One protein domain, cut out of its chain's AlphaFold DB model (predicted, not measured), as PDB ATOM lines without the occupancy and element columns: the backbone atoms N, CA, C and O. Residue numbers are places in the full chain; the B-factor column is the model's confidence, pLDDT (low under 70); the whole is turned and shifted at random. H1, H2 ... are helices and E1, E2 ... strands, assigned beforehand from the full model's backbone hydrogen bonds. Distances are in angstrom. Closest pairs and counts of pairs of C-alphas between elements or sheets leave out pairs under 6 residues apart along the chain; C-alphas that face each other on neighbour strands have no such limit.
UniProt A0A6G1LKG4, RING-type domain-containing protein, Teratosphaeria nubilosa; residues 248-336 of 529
ATOM      1  N   HIS A 248      73.828  45.007  17.874       73.06
ATOM      2  CA  HIS A 248      74.661  45.083  19.071       73.06
ATOM      3  C   HIS A 248      74.276  46.259  19.970       73.06
ATOM      4  O   HIS A 248      74.145  46.078  21.188       73.06
ATOM      5  N   LYS A 249      74.065  47.448  19.402       70.44
ATOM      6  CA  LYS A 249      73.580  48.605  20.170       70.44
ATOM      7  C   LYS A 249      72.154  48.410  20.671       70.44
ATOM      8  O   LYS A 249      71.870  48.761  21.819       70.44
ATOM      9  N   LEU A 250      71.288  47.823  19.849       72.38
ATOM     10  CA  LEU A 250      69.910  47.505  20.215       72.38
ATOM     11  C   LEU A 250      69.875  46.556  21.419       72.38
ATOM     12  O   LEU A 250      69.265  46.865  22.442       72.38
ATOM     13  N   LEU A 251      70.606  45.446  21.357       79.31
ATOM     14  CA  LEU A 251      70.673  44.479  22.449       79.31
ATOM     15  C   LEU A 251      71.303  45.067  23.710       79.31
ATOM     16  O   LEU A 251      70.845  44.774  24.810       79.31
ATOM     17  N   ALA A 252      72.294  45.953  23.579       74.44
ATOM     18  CA  ALA A 252      72.839  46.697  24.714       74.44
ATOM     19  C   ALA A 252      71.833  47.695  25.326       74.44
ATOM     20  O   ALA A 252      72.037  48.184  26.444       74.44
ATOM     21  N   SER A 253      70.769  48.041  24.598       69.75
ATOM     22  CA  SER A 253      69.704  48.921  25.069       69.75
ATOM     23  C   SER A 253      68.594  48.176  25.811       69.75
ATOM     24  O   SER A 253      68.155  48.669  26.849       69.75
ATOM     25  N   THR A 254      68.232  46.984  25.334       74.31
ATOM     26  CA  THR A 254      67.114  46.174  25.841       74.31
ATOM     27  C   THR A 254      67.553  45.147  26.887       74.31
ATOM     28  O   THR A 254      66.841  44.892  27.859       74.31
ATOM     29  N   ALA A 255      68.743  44.563  26.728       83.06
ATOM     30  CA  ALA A 255      69.269  43.563  27.646       83.06
ATOM     31  C   ALA A 255      70.153  44.216  28.717       83.06
ATOM     32  O   ALA A 255      71.084  44.978  28.438       83.06
ATOM     33  N   ARG A 256      69.882  43.896  29.985       84.94
ATOM     34  CA  ARG A 256      70.650  44.433  31.110       84.94
ATOM     35  C   ARG A 256      71.925  43.619  31.279       84.94
ATOM     36  O   ARG A 256      71.842  42.418  31.507       84.94
ATOM     37  N   ARG A 257      73.103  44.247  31.254       86.88
ATOM     38  CA  ARG A 257      74.339  43.557  31.667       86.88
ATOM     39  C   ARG A 257      74.215  43.080  33.113       86.88
ATOM     40  O   ARG A 257      73.887  43.869  34.003       86.88
ATOM     41  N   ILE A 258      74.498  41.803  33.330       86.12
ATOM     42  CA  ILE A 258      74.494  41.163  34.644       86.12
ATOM     43  C   ILE A 258      75.931  40.808  35.007       86.12
ATOM     44  O   ILE A 258      76.700  40.356  34.164       86.12
ATOM     45  N   ASN A 259      76.296  41.016  36.271       87.50
ATOM     46  CA  ASN A 259      77.535  40.471  36.804       87.50
ATOM     47  C   ASN A 259      77.300  38.988  37.153       87.50
ATOM     48  O   ASN A 259      76.522  38.722  38.068       87.50
ATOM     49  N   PRO A 260      77.960  38.019  36.493       85.31
ATOM     50  CA  PRO A 260      77.744  36.599  36.781       85.31
ATOM     51  C   PRO A 260      77.995  36.229  38.249       85.31
ATOM     52  O   PRO A 260      77.352  35.335  38.790       85.31
ATOM     53  N   ALA A 261      78.884  36.959  38.933       85.75
ATOM     54  CA  ALA A 261      79.195  36.723  40.341       85.75
ATOM     55  C   ALA A 261      78.025  37.028  41.294       85.75
ATOM     56  O   ALA A 261      78.035  36.546  42.425       85.75
ATOM     57  N   THR A 262      77.036  37.821  40.861       85.56
ATOM     58  CA  THR A 262      75.845  38.147  41.664       85.56
ATOM     59  C   THR A 262      74.689  37.176  41.446       85.56
ATOM     60  O   THR A 262      73.670  37.324  42.107       85.56
ATOM     61  N   LEU A 263      74.824  36.231  40.512       84.56
ATOM     62  CA  LEU A 263      73.833  35.186  40.267       84.56
ATOM     63  C   LEU A 263      74.055  34.005  41.210       84.56
ATOM     64  O   LEU A 263      75.206  33.685  41.560       84.56
ATOM     65  N   ASP A 264      72.959  33.338  41.562       85.56
ATOM     66  CA  ASP A 264      73.003  32.062  42.262       85.56
ATOM     67  C   ASP A 264      73.740  31.017  41.411       85.56
ATOM     68  O   ASP A 264      73.693  31.079  40.181       85.56
ATOM     69  N   PRO A 265      74.465  30.062  42.026       82.62
ATOM     70  CA  PRO A 265      75.293  29.106  41.288       82.62
ATOM     71  C   PRO A 265      74.538  28.316  40.211       82.62
ATOM     72  O   PRO A 265      75.133  27.958  39.199       82.62
ATOM     73  N   GLU A 266      73.243  28.070  40.417       83.00
ATOM     74  CA  GLU A 266      72.382  27.340  39.479       83.00
ATOM     75  C   GLU A 266      72.045  28.163  38.219       83.00
ATOM     76  O   GLU A 266      71.882  27.592  37.141       83.00
ATOM     77  N   ASP A 267      72.061  29.498  38.311       83.31
ATOM     78  CA  ASP A 267      71.728  30.426  37.220       83.31
ATOM     79  C   ASP A 267      72.964  31.005  36.510       83.31
ATOM     80  O   ASP A 267      72.859  31.870  35.637       83.31
ATOM     81  N   ARG A 268      74.166  30.517  36.840       88.62
ATOM     82  CA  ARG A 268      75.432  30.939  36.209       88.62
ATOM     83  C   ARG A 268      75.702  30.286  34.863       88.62
ATOM     84  O   ARG A 268      76.805  30.413  34.347       88.62
ATOM     85  N   THR A 269      74.731  29.604  34.274       91.06
ATOM     86  CA  THR A 269      74.885  28.991  32.952       91.06
ATOM     87  C   THR A 269      74.053  29.733  31.921       91.06
ATOM     88  O   THR A 269      72.933  30.172  32.175       91.06
ATOM     89  N   CYS A 270      74.611  29.902  30.727       91.38
ATOM     90  CA  CYS A 270      73.873  30.474  29.616       91.38
ATOM     91  C   CYS A 270      72.737  29.525  29.221       91.38
ATOM     92  O   CYS A 270      72.982  28.385  28.835       91.38
ATOM     93  N   MET A 271      71.496  30.012  29.209       90.19
ATOM     94  CA  MET A 271      70.333  29.193  28.835       90.19
ATOM     95  C   MET A 271      70.351  28.659  27.385       90.19
ATOM     96  O   MET A 271      69.536  27.804  27.051       90.19
ATOM     97  N   CYS A 272      71.229  29.183  26.519       90.69
ATOM     98  CA  CYS A 272      71.359  28.771  25.118       90.69
ATOM     99  C   CYS A 272      72.536  27.815  24.895       90.69
ATOM    100  O   CYS A 272      72.335  26.703  24.415       90.69
ATOM    101  N   CYS A 273      73.765  28.239  25.209       92.56
ATOM    102  CA  CYS A 273      74.962  27.423  24.973       92.56
ATOM    103  C   CYS A 273      75.362  26.550  26.166       92.56
ATOM    104  O   CYS A 273      76.282  25.755  26.032       92.56
ATOM    105  N   THR A 274      74.698  26.684  27.318       91.75
ATOM    106  CA  THR A 274      74.982  25.972  28.581       91.75
ATOM    107  C   THR A 274      76.348  26.258  29.217       91.75
ATOM    108  O   THR A 274      76.619  25.776  30.312       91.75
ATOM    109  N   GLU A 275      77.178  27.097  28.587       93.69
ATOM    110  CA  GLU A 275      78.470  27.542  29.119       93.69
ATOM    111  C   GLU A 275      78.310  28.398  30.383       93.69
ATOM    112  O   GLU A 275      77.343  29.157  30.521       93.69
ATOM    113  N   GLU A 276      79.291  28.322  31.284       90.88
ATOM    114  CA  GLU A 276      79.335  29.147  32.494       90.88
ATOM    115  C   GLU A 276      79.558  30.627  32.138       90.88
ATOM    116  O   GLU A 276      80.492  30.990  31.416       90.88
ATOM    117  N   LEU A 277      78.693  31.499  32.647       90.69
ATOM    118  CA  LEU A 277      78.712  32.940  32.432       90.69
ATOM    119  C   LEU A 277      79.915  33.581  33.141       90.69
ATOM    120  O   LEU A 277      80.155  33.354  34.324       90.69
ATOM    121  N   GLY A 278      80.656  34.428  32.426       83.25
ATOM    122  CA  GLY A 278      81.925  35.006  32.878       83.25
ATOM    123  C   GLY A 278      83.153  34.143  32.567       83.25
ATOM    124  O   GLY A 278      84.273  34.548  32.880       83.25
ATOM    125  N   SER A 279      82.969  32.977  31.936       87.56
ATOM    126  CA  SER A 279      84.067  32.168  31.396       87.56
ATOM    127  C   SER A 279      84.631  32.764  30.099       87.56
ATOM    128  O   SER A 279      84.058  33.674  29.499       87.56
ATOM    129  N   THR A 280      85.740  32.213  29.606       83.69
ATOM    130  CA  THR A 280      86.291  32.571  28.289       83.69
ATOM    131  C   THR A 280      85.338  32.266  27.129       83.69
ATOM    132  O   THR A 280      85.411  32.948  26.109       83.69
ATOM    133  N   ALA A 281      84.448  31.279  27.274       79.12
ATOM    134  CA  ALA A 281      83.464  30.903  26.258       79.12
ATOM    135  C   ALA A 281      82.181  31.757  26.313       79.12
ATOM    136  O   ALA A 281      81.479  31.875  25.312       79.12
ATOM    137  N   ALA A 282      81.885  32.385  27.456       83.25
ATOM    138  CA  ALA A 282      80.712  33.237  27.656       83.25
ATOM    139  C   ALA A 282      81.057  34.469  28.522       83.25
ATOM    140  O   ALA A 282      80.573  34.584  29.649       83.25
ATOM    141  N   PRO A 283      81.888  35.402  28.018       79.88
ATOM    142  CA  PRO A 283      82.502  36.449  28.841       79.88
ATOM    143  C   PRO A 283      81.509  37.490  29.376       79.88
ATOM    144  O   PRO A 283      81.689  37.995  30.481       79.88
ATOM    145  N   ASP A 284      80.448  37.786  28.624       87.75
ATOM    146  CA  ASP A 284      79.447  38.793  28.978       87.75
ATOM    147  C   ASP A 284      78.083  38.142  29.228       87.75
ATOM    148  O   ASP A 284      77.531  37.504  28.329       87.75
ATOM    149  N   ALA A 285      77.509  38.359  30.415       89.38
ATOM    150  CA  ALA A 285      76.152  37.938  30.757       89.38
ATOM    151  C   ALA A 285      75.147  39.084  30.618       89.38
ATOM    152  O   ALA A 285      75.394  40.223  31.036       89.38
ATOM    153  N   VAL A 286      73.981  38.765  30.067       90.69
ATOM    154  CA  VAL A 286      72.871  39.696  29.880       90.69
ATOM    155  C   VAL A 286      71.570  39.081  30.384       90.69
ATOM    156  O   VAL A 286      71.303  37.902  30.174       90.69
ATOM    157  N   GLY A 287      70.770  39.893  31.068       89.44
ATOM    158  CA  GLY A 287      69.436  39.553  31.542       89.44
ATOM    159  C   GLY A 287      68.359  40.139  30.645       89.44
ATOM    160  O   GLY A 287      68.398  41.331  30.324       89.44
ATOM    161  N   LEU A 288      67.390  39.307  30.284       87.50
ATOM    162  CA  LEU A 288      66.209  39.696  29.521       87.50
ATOM    163  C   LEU A 288      65.117  40.225  30.459       87.50
ATOM    164  O   LEU A 288      64.856  39.638  31.510       87.50
ATOM    165  N   ALA A 289      64.435  41.299  30.057       78.44
ATOM    166  CA  ALA A 289      63.362  41.946  30.827       78.44
ATOM    167  C   ALA A 289      62.008  41.202  30.758       78.44
ATOM    168  O   ALA A 289      60.950  41.788  30.955       78.44
ATOM    169  N   CYS A 290      62.027  39.905  30.453       79.44
ATOM    170  CA  CYS A 290      60.845  39.099  30.148       79.44
ATOM    171  C   CYS A 290      60.041  38.628  31.377       79.44
ATOM    172  O   CYS A 290      59.114  37.835  31.212       79.44
ATOM    173  N   ASN A 291      60.419  39.030  32.597       68.31
ATOM    174  CA  ASN A 291      59.741  38.650  33.838       68.31
ATOM    175  C   ASN A 291      60.000  39.686  34.952       68.31
ATOM    176  O   ASN A 291      61.138  40.119  35.126       68.31
ATOM    177  N   ASP A 292      58.974  40.030  35.737       64.94
ATOM    178  CA  ASP A 292      59.021  41.078  36.780       64.94
ATOM    179  C   ASP A 292      59.735  40.653  38.085       64.94
ATOM    180  O   ASP A 292      59.798  41.425  39.042       64.94
ATOM    181  N   GLY A 293      60.281  39.434  38.149       67.31
ATOM    182  CA  GLY A 293      60.941  38.891  39.346       67.31
ATOM    183  C   GLY A 293      62.394  38.469  39.131       67.31
ATOM    184  O   GLY A 293      63.273  38.898  39.869       67.31
ATOM    185  N   GLU A 294      62.651  37.652  38.106       73.81
ATOM    186  CA  GLU A 294      63.953  37.020  37.857       73.81
ATOM    187  C   GLU A 294      64.312  37.147  36.366       73.81
ATOM    188  O   GLU A 294      63.600  36.590  35.520       73.81
ATOM    189  N   PRO A 295      65.376  37.888  36.002       77.25
ATOM    190  CA  PRO A 295      65.763  38.039  34.608       77.25
ATOM    191  C   PRO A 295      66.291  36.708  34.068       77.25
ATOM    192  O   PRO A 295      67.224  36.132  34.620       77.25
ATOM    193  N   HIS A 296      65.745  36.227  32.949       89.44
ATOM    194  CA  HIS A 296      66.353  35.096  32.249       89.44
ATOM    195  C   HIS A 296      67.707  35.517  31.675       89.44
ATOM    196  O   HIS A 296      67.786  36.520  30.960       89.44
ATOM    197  N   VAL A 297      68.758  34.764  32.005       90.88
ATOM    198  CA  VAL A 297      70.143  35.132  31.700       90.88
ATOM    199  C   VAL A 297      70.707  34.298  30.551       90.88
ATOM    200  O   VAL A 297      70.513  33.084  30.466       90.88
ATOM    201  N   MET A 298      71.446  34.956  29.666       92.94
ATOM    202  CA  MET A 298      72.237  34.318  28.615       92.94
ATOM    203  C   MET A 298      73.512  35.109  28.341       92.94
ATOM    204  O   MET A 298      73.678  36.221  28.841       92.94
ATOM    205  N   CYS A 299      74.433  34.550  27.556       92.44
ATOM    206  CA  CYS A 299      75.586  35.314  27.102       92.44
ATOM    207  C   CYS A 299      75.210  36.242  25.936       92.44
ATOM    208  O   CYS A 299      74.326  35.925  25.134       92.44
ATOM    209  N   SER A 300      75.892  37.385  25.828       89.69
ATOM    210  CA  SER A 300      75.615  38.394  24.791       89.69
ATOM    211  C   SER A 300      75.711  37.830  23.369       89.69
ATOM    212  O   SER A 300      74.890  38.161  22.522       89.69
ATOM    213  N   GLN A 301      76.664  36.925  23.123       90.12
ATOM    214  CA  GLN A 301      76.868  36.287  21.820       90.12
ATOM    215  C   GLN A 301      75.697  35.382  21.423       90.12
ATOM    216  O   GLN A 301      75.249  35.422  20.279       90.12
ATOM    217  N   CYS A 302      75.176  34.586  22.364       92.31
ATOM    218  CA  CYS A 302      73.987  33.773  22.113       92.31
ATOM    219  C   CYS A 302      72.760  34.644  21.865       92.31
ATOM    220  O   CYS A 302      71.968  34.295  20.999       92.31
ATOM    221  N   LEU A 303      72.621  35.765  22.580       91.06
ATOM    222  CA  LEU A 303      71.525  36.700  22.349       91.06
ATOM    223  C   LEU A 303      71.578  37.290  20.936       91.06
ATOM    224  O   LEU A 303      70.579  37.221  20.230       91.06
ATOM    225  N   SER A 304      72.736  37.804  20.504       89.00
ATOM    226  CA  SER A 304      72.920  38.326  19.141       89.00
ATOM    227  C   SER A 304      72.557  37.287  18.090       89.00
ATOM    228  O   SER A 304      71.662  37.525  17.290       89.00
ATOM    229  N   LYS A 305      73.146  36.091  18.179       90.25
ATOM    230  CA  LYS A 305      72.864  35.009  17.234       90.25
ATOM    231  C   LYS A 305      71.386  34.605  17.225       90.25
ATOM    232  O   LYS A 305      70.833  34.323  16.171       90.25
ATOM    233  N   TRP A 306      70.747  34.568  18.393       91.69
ATOM    234  CA  TRP A 306      69.336  34.210  18.511       91.69
ATOM    235  C   TRP A 306      68.419  35.229  17.835       91.69
ATOM    236  O   TRP A 306      67.471  34.838  17.156       91.69
ATOM    237  N   VAL A 307      68.699  36.524  18.010       88.94
ATOM    238  CA  VAL A 307      67.930  37.582  17.346       88.94
ATOM    239  C   VAL A 307      68.214  37.610  15.845       88.94
ATOM    240  O   VAL A 307      67.262  37.705  15.078       88.94
ATOM    241  N   ASP A 308      69.468  37.432  15.422       86.44
ATOM    242  CA  ASP A 308      69.832  37.322  14.001       86.44
ATOM    243  C   ASP A 308      69.082  36.173  13.303       86.44
ATOM    244  O   ASP A 308      68.593  36.329  12.187       86.44
ATOM    245  N   GLU A 309      68.963  35.011  13.956       88.88
ATOM    246  CA  GLU A 309      68.297  33.835  13.380       88.88
ATOM    247  C   GLU A 309      66.765  33.965  13.324       88.88
ATOM    248  O   GLU A 309      66.143  33.390  12.429       88.88
ATOM    249  N   GLN A 310      66.143  34.676  14.269       87.56
ATOM    250  CA  GLN A 310      64.680  34.836  14.314       87.56
ATOM    251  C   GLN A 310      64.168  36.087  13.597       87.56
ATOM    252  O   GLN A 310      63.004  36.115  13.198       87.56
ATOM    253  N   GLY A 311      65.010  37.106  13.442       84.31
ATOM    254  CA  GLY A 311      64.585  38.456  13.098       84.31
ATOM    255  C   GLY A 311      64.115  39.236  14.329       84.31
ATOM    256  O   GLY A 311      63.533  38.684  15.269       84.31
ATOM    257  N   VAL A 312      64.372  40.545  14.316       82.62
ATOM    258  CA  VAL A 312      64.138  41.458  15.446       82.62
ATOM    259  C   VAL A 312      62.660  41.483  15.868       82.62
ATOM    260  O   VAL A 312      62.372  41.397  17.060       82.62
ATOM    261  N   ASP A 313      61.728  41.463  14.913       81.75
ATOM    262  CA  ASP A 313      60.279  41.497  15.178       81.75
ATOM    263  C   ASP A 313      59.727  40.247  15.880       81.75
ATOM    264  O   ASP A 313      58.689  40.297  16.544       81.75
ATOM    265  N   TYR A 314      60.408  39.107  15.740       87.62
ATOM    266  CA  TYR A 314      59.934  37.807  16.233       87.62
ATOM    267  C   TYR A 314      60.762  37.270  17.402       87.62
ATOM    268  O   TYR A 314      60.398  36.261  18.017       87.62
ATOM    269  N   ALA A 315      61.865  37.947  17.723       89.31
ATOM    270  CA  ALA A 315      62.796  37.537  18.750       89.31
ATOM    271  C   ALA A 315      62.111  37.428  20.120       89.31
ATOM    272  O   ALA A 315      61.657  38.405  20.723       89.31
ATOM    273  N   SER A 316      62.076  36.202  20.641       91.75
ATOM    274  CA  SER A 316      61.453  35.881  21.925       91.75
ATOM    275  C   SER A 316      62.427  35.176  22.863       91.75
ATOM    276  O   SER A 316      63.326  34.451  22.432       91.75
ATOM    277  N   CYS A 317      62.248  35.367  24.171       91.31
ATOM    278  CA  CYS A 317      63.036  34.674  25.183       91.31
ATOM    279  C   CYS A 317      62.925  33.145  24.990       91.31
ATOM    280  O   CYS A 317      61.808  32.620  25.010       91.31
ATOM    281  N   PRO A 318      64.037  32.390  24.898       90.19
ATOM    282  CA  PRO A 318      63.975  30.941  24.680       90.19
ATOM    283  C   PRO A 318      63.230  30.160  25.778       90.19
ATOM    284  O   PRO A 318      62.676  29.098  25.498       90.19
ATOM    285  N   LYS A 319      63.196  30.679  27.019       89.88
ATOM    286  CA  LYS A 319      62.592  30.008  28.188       89.88
ATOM    287  C   LYS A 319      61.116  30.334  28.385       89.88
ATOM    288  O   LYS A 319      60.324  29.408  28.511       89.88
ATOM    289  N   CYS A 320      60.724  31.612  28.398       90.69
ATOM    290  CA  CYS A 320      59.318  31.999  28.615       90.69
ATOM    291  C   CYS A 320      58.571  32.454  27.362       90.69
ATOM    292  O   CYS A 320      57.381  32.735  27.457       90.69
ATOM    293  N   ARG A 321      59.240  32.543  26.205       90.88
ATOM    294  CA  ARG A 321      58.667  33.019  24.935       90.88
ATOM    295  C   ARG A 321      58.129  34.451  24.964       90.88
ATOM    296  O   ARG A 321      57.503  34.867  23.998       90.88
ATOM    297  N   ALA A 322      58.390  35.220  26.024       89.81
ATOM    298  CA  ALA A 322      58.035  36.631  26.026       89.81
ATOM    299  C   ALA A 322      58.863  37.376  24.959       89.81
ATOM    300  O   ALA A 322      60.037  37.023  24.775       89.81
ATOM    301  N   PRO A 323      58.289  38.385  24.282       89.00
ATOM    302  CA  PRO A 323      59.022  39.220  23.338       89.00
ATOM    303  C   PRO A 323      60.256  39.833  24.000       89.00
ATOM    304  O   PRO A 323      60.193  40.268  25.153       89.00
ATOM    305  N   ILE A 324      61.382  39.831  23.289       87.69
ATOM    306  CA  ILE A 324      62.601  40.490  23.772       87.69
ATOM    307  C   ILE A 324      62.434  42.007  23.685       87.69
ATOM    308  O   ILE A 324      62.819  42.706  24.618       87.69
ATOM    309  N   PHE A 325      61.820  42.485  22.602       84.69
ATOM    310  CA  PHE A 325      61.568  43.897  22.338       84.69
ATOM    311  C   PHE A 325      60.099  44.241  22.559       84.69
ATOM    312  O   PHE A 325      59.201  43.452  22.244       84.69
ATOM    313  N   LYS A 326      59.848  45.436  23.088       83.25
ATOM    314  CA  LYS A 326      58.499  46.005  23.132       83.25
ATOM    315  C   LYS A 326      58.113  46.551  21.762       83.25
ATOM    316  O   LYS A 326      58.975  46.954  20.984       83.25
ATOM    317  N   ALA A 327      56.812  46.627  21.490       79.62
ATOM    318  CA  ALA A 327      56.309  47.156  20.224       79.62
ATOM    319  C   ALA A 327      56.804  48.588  19.961       79.62
ATOM    320  O   ALA A 327      57.177  48.909  18.838       79.62
ATOM    321  N   GLU A 328      56.877  49.431  20.995       76.62
ATOM    322  CA  GLU A 328      57.372  50.805  20.876       76.62
ATOM    323  C   GLU A 328      58.872  50.855  20.546       76.62
ATOM    324  O   GLU A 328      59.296  51.694  19.756       76.62
ATOM    325  N   GLU A 329      59.671  49.933  21.096       76.44
ATOM    326  CA  GLU A 329      61.115  49.841  20.832       76.44
ATOM    327  C   GLU A 329      61.385  49.394  19.394       76.44
ATOM    328  O   GLU A 329      62.235  49.978  18.726       76.44
ATOM    329  N   LEU A 330      60.618  48.419  18.892       75.94
ATOM    330  CA  LEU A 330      60.646  48.015  17.482       75.94
ATOM    331  C   LEU A 330      60.270  49.188  16.569       75.94
ATOM    332  O   LEU A 330      60.901  49.428  15.543       75.94
ATOM    333  N   GLN A 331      59.274  49.974  16.973       72.56
ATOM    334  CA  GLN A 331      58.809  51.119  16.202       72.56
ATOM    335  C   GLN A 331      59.803  52.293  16.187       72.56
ATOM    336  O   GLN A 331      59.870  53.027  15.196       72.56
ATOM    337  N   GLU A 332      60.529  52.517  17.286       76.19
ATOM    338  CA  GLU A 332      61.638  53.473  17.367       76.19
ATOM    339  C   GLU A 332      62.819  53.006  16.517       76.19
ATOM    340  O   GLU A 332      63.376  53.794  15.746       76.19
ATOM    341  N   LEU A 333      63.146  51.718  16.604       72.56
ATOM    342  CA  LEU A 333      64.240  51.097  15.877       72.56
ATOM    343  C   LEU A 333      64.030  51.144  14.364       72.56
ATOM    344  O   LEU A 333      64.937  51.572  13.647       72.56
ATOM    345  N   ALA A 334      62.826  50.810  13.896       70.19
ATOM    346  CA  ALA A 334      62.443  50.953  12.495       70.19
ATOM    347  C   ALA A 334      62.645  52.398  12.003       70.19
ATOM    348  O   ALA A 334      62.942  52.630  10.835       70.19
ATOM    349  N   CYS A 335      62.551  53.389  12.900       71.00
ATOM    350  CA  CYS A 335      62.817  54.797  12.610       71.00
ATOM    351  C   CYS A 335      64.265  55.248  12.886       71.00
ATOM    352  O   CYS A 335      64.548  56.449  12.860       71.00
ATOM    353  N   GLY A 336      65.188  54.326  13.166       75.50
ATOM    354  CA  GLY A 336      66.591  54.635  13.441       75.50
ATOM    355  C   GLY A 336      66.851  55.290  14.799       75.50
ATOM    356  O   GLY A 336      67.872  55.966  14.968       75.50
TER     357      GLY A 336
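Overview. This is residues 248 to 336 of the 529 residues of the protein "RING-type domain-containing protein" of Teratosphaeria nubilosa (UniProt A0A6G1LKG4). A small antiparallel sheet of three short strands, E1, E2 and E3, lies near the middle, with helix H2 standing up from it and the short helix H1 grazing it. A long looping stretch, residues 259 to 284, makes one end of the longest axis, and H3 makes the other end, away from the sheet. The printed part has 89 residues, with three named helices and three named strands in the order H1, E1, E2, E3, H2, H3; the sheet order is E1, E2, E3. The class is mixed, helices and strands, with under half of the residues, 37, in named elements. The whole is compact, with a radius of gyration of the C-alphas of 12.7 A and spans of 39 by 26 by 18 A.

Arrangement. H1, residues 248 to 254, only grazes the sheet, with its residues 251 to 254. E1, residues 256 to 258, and E2, residues 285 to 288, form an antiparallel hairpin at 137 degrees, with N 258 and O 285 within hydrogen-bond range at 2.9 A. E2 and E3, residues 296 to 299, form another antiparallel hairpin, at 144 degrees, with N 286 and O 298 at 2.8 A. The three strands are a meander, each the antiparallel neighbour of the one before. H2, residues 300 to 310, is on the sheet, over E2 and E3, at a height over the sheet of 12.3 A, its local plane only just fitted, to 6 C-alphas. It only just stands up from the sheet, rising 42 degrees. The closest C-alphas of E2 and H2, those of Val 286 and Ser 300, are 5.9 A apart. H1 and H2 only just touch, with 3 pairs of C-alphas within 8 A, the closest being His 248 and Ser 304 at 7.0 A; they are about perpendicular, at 86 degrees. H3, residues 327 to 334, is not on the sheet and is apart from H2. H3 is close to but not clearly touching H1, with the C-alphas of Leu 250 and Leu 333 closest at 8.0 A, at a shallow tilt of 22 degrees, opposite ways. In H1, H2 and H3, every O i to N i+4 pair is within hydrogen-bond range.

Along the chain. H1 begins at C-alpha 248, (74.661, 45.083, 19.071), and is 10.2 A long. E1 measures 6.2 A, E2 10.2 A and E3 10.6 A. H2 begins at C-alpha 300, (75.615, 38.394, 24.791), and is 15.6 A long. H3, 10.6 A long, ends at C-alpha 334, (62.443, 50.953, 12.495).

Size, cuts and confidence. The two C-alphas farthest apart, those of Pro 265 and Cys 335, are 40.5 A apart. The printed part has no cut. The links E1 to E2, 26 residues, and H2 to H3, 16 residues, are long. The mean pLDDT of the printed part is 84.1, and residue 253 and residues 291 to 293 are under 70.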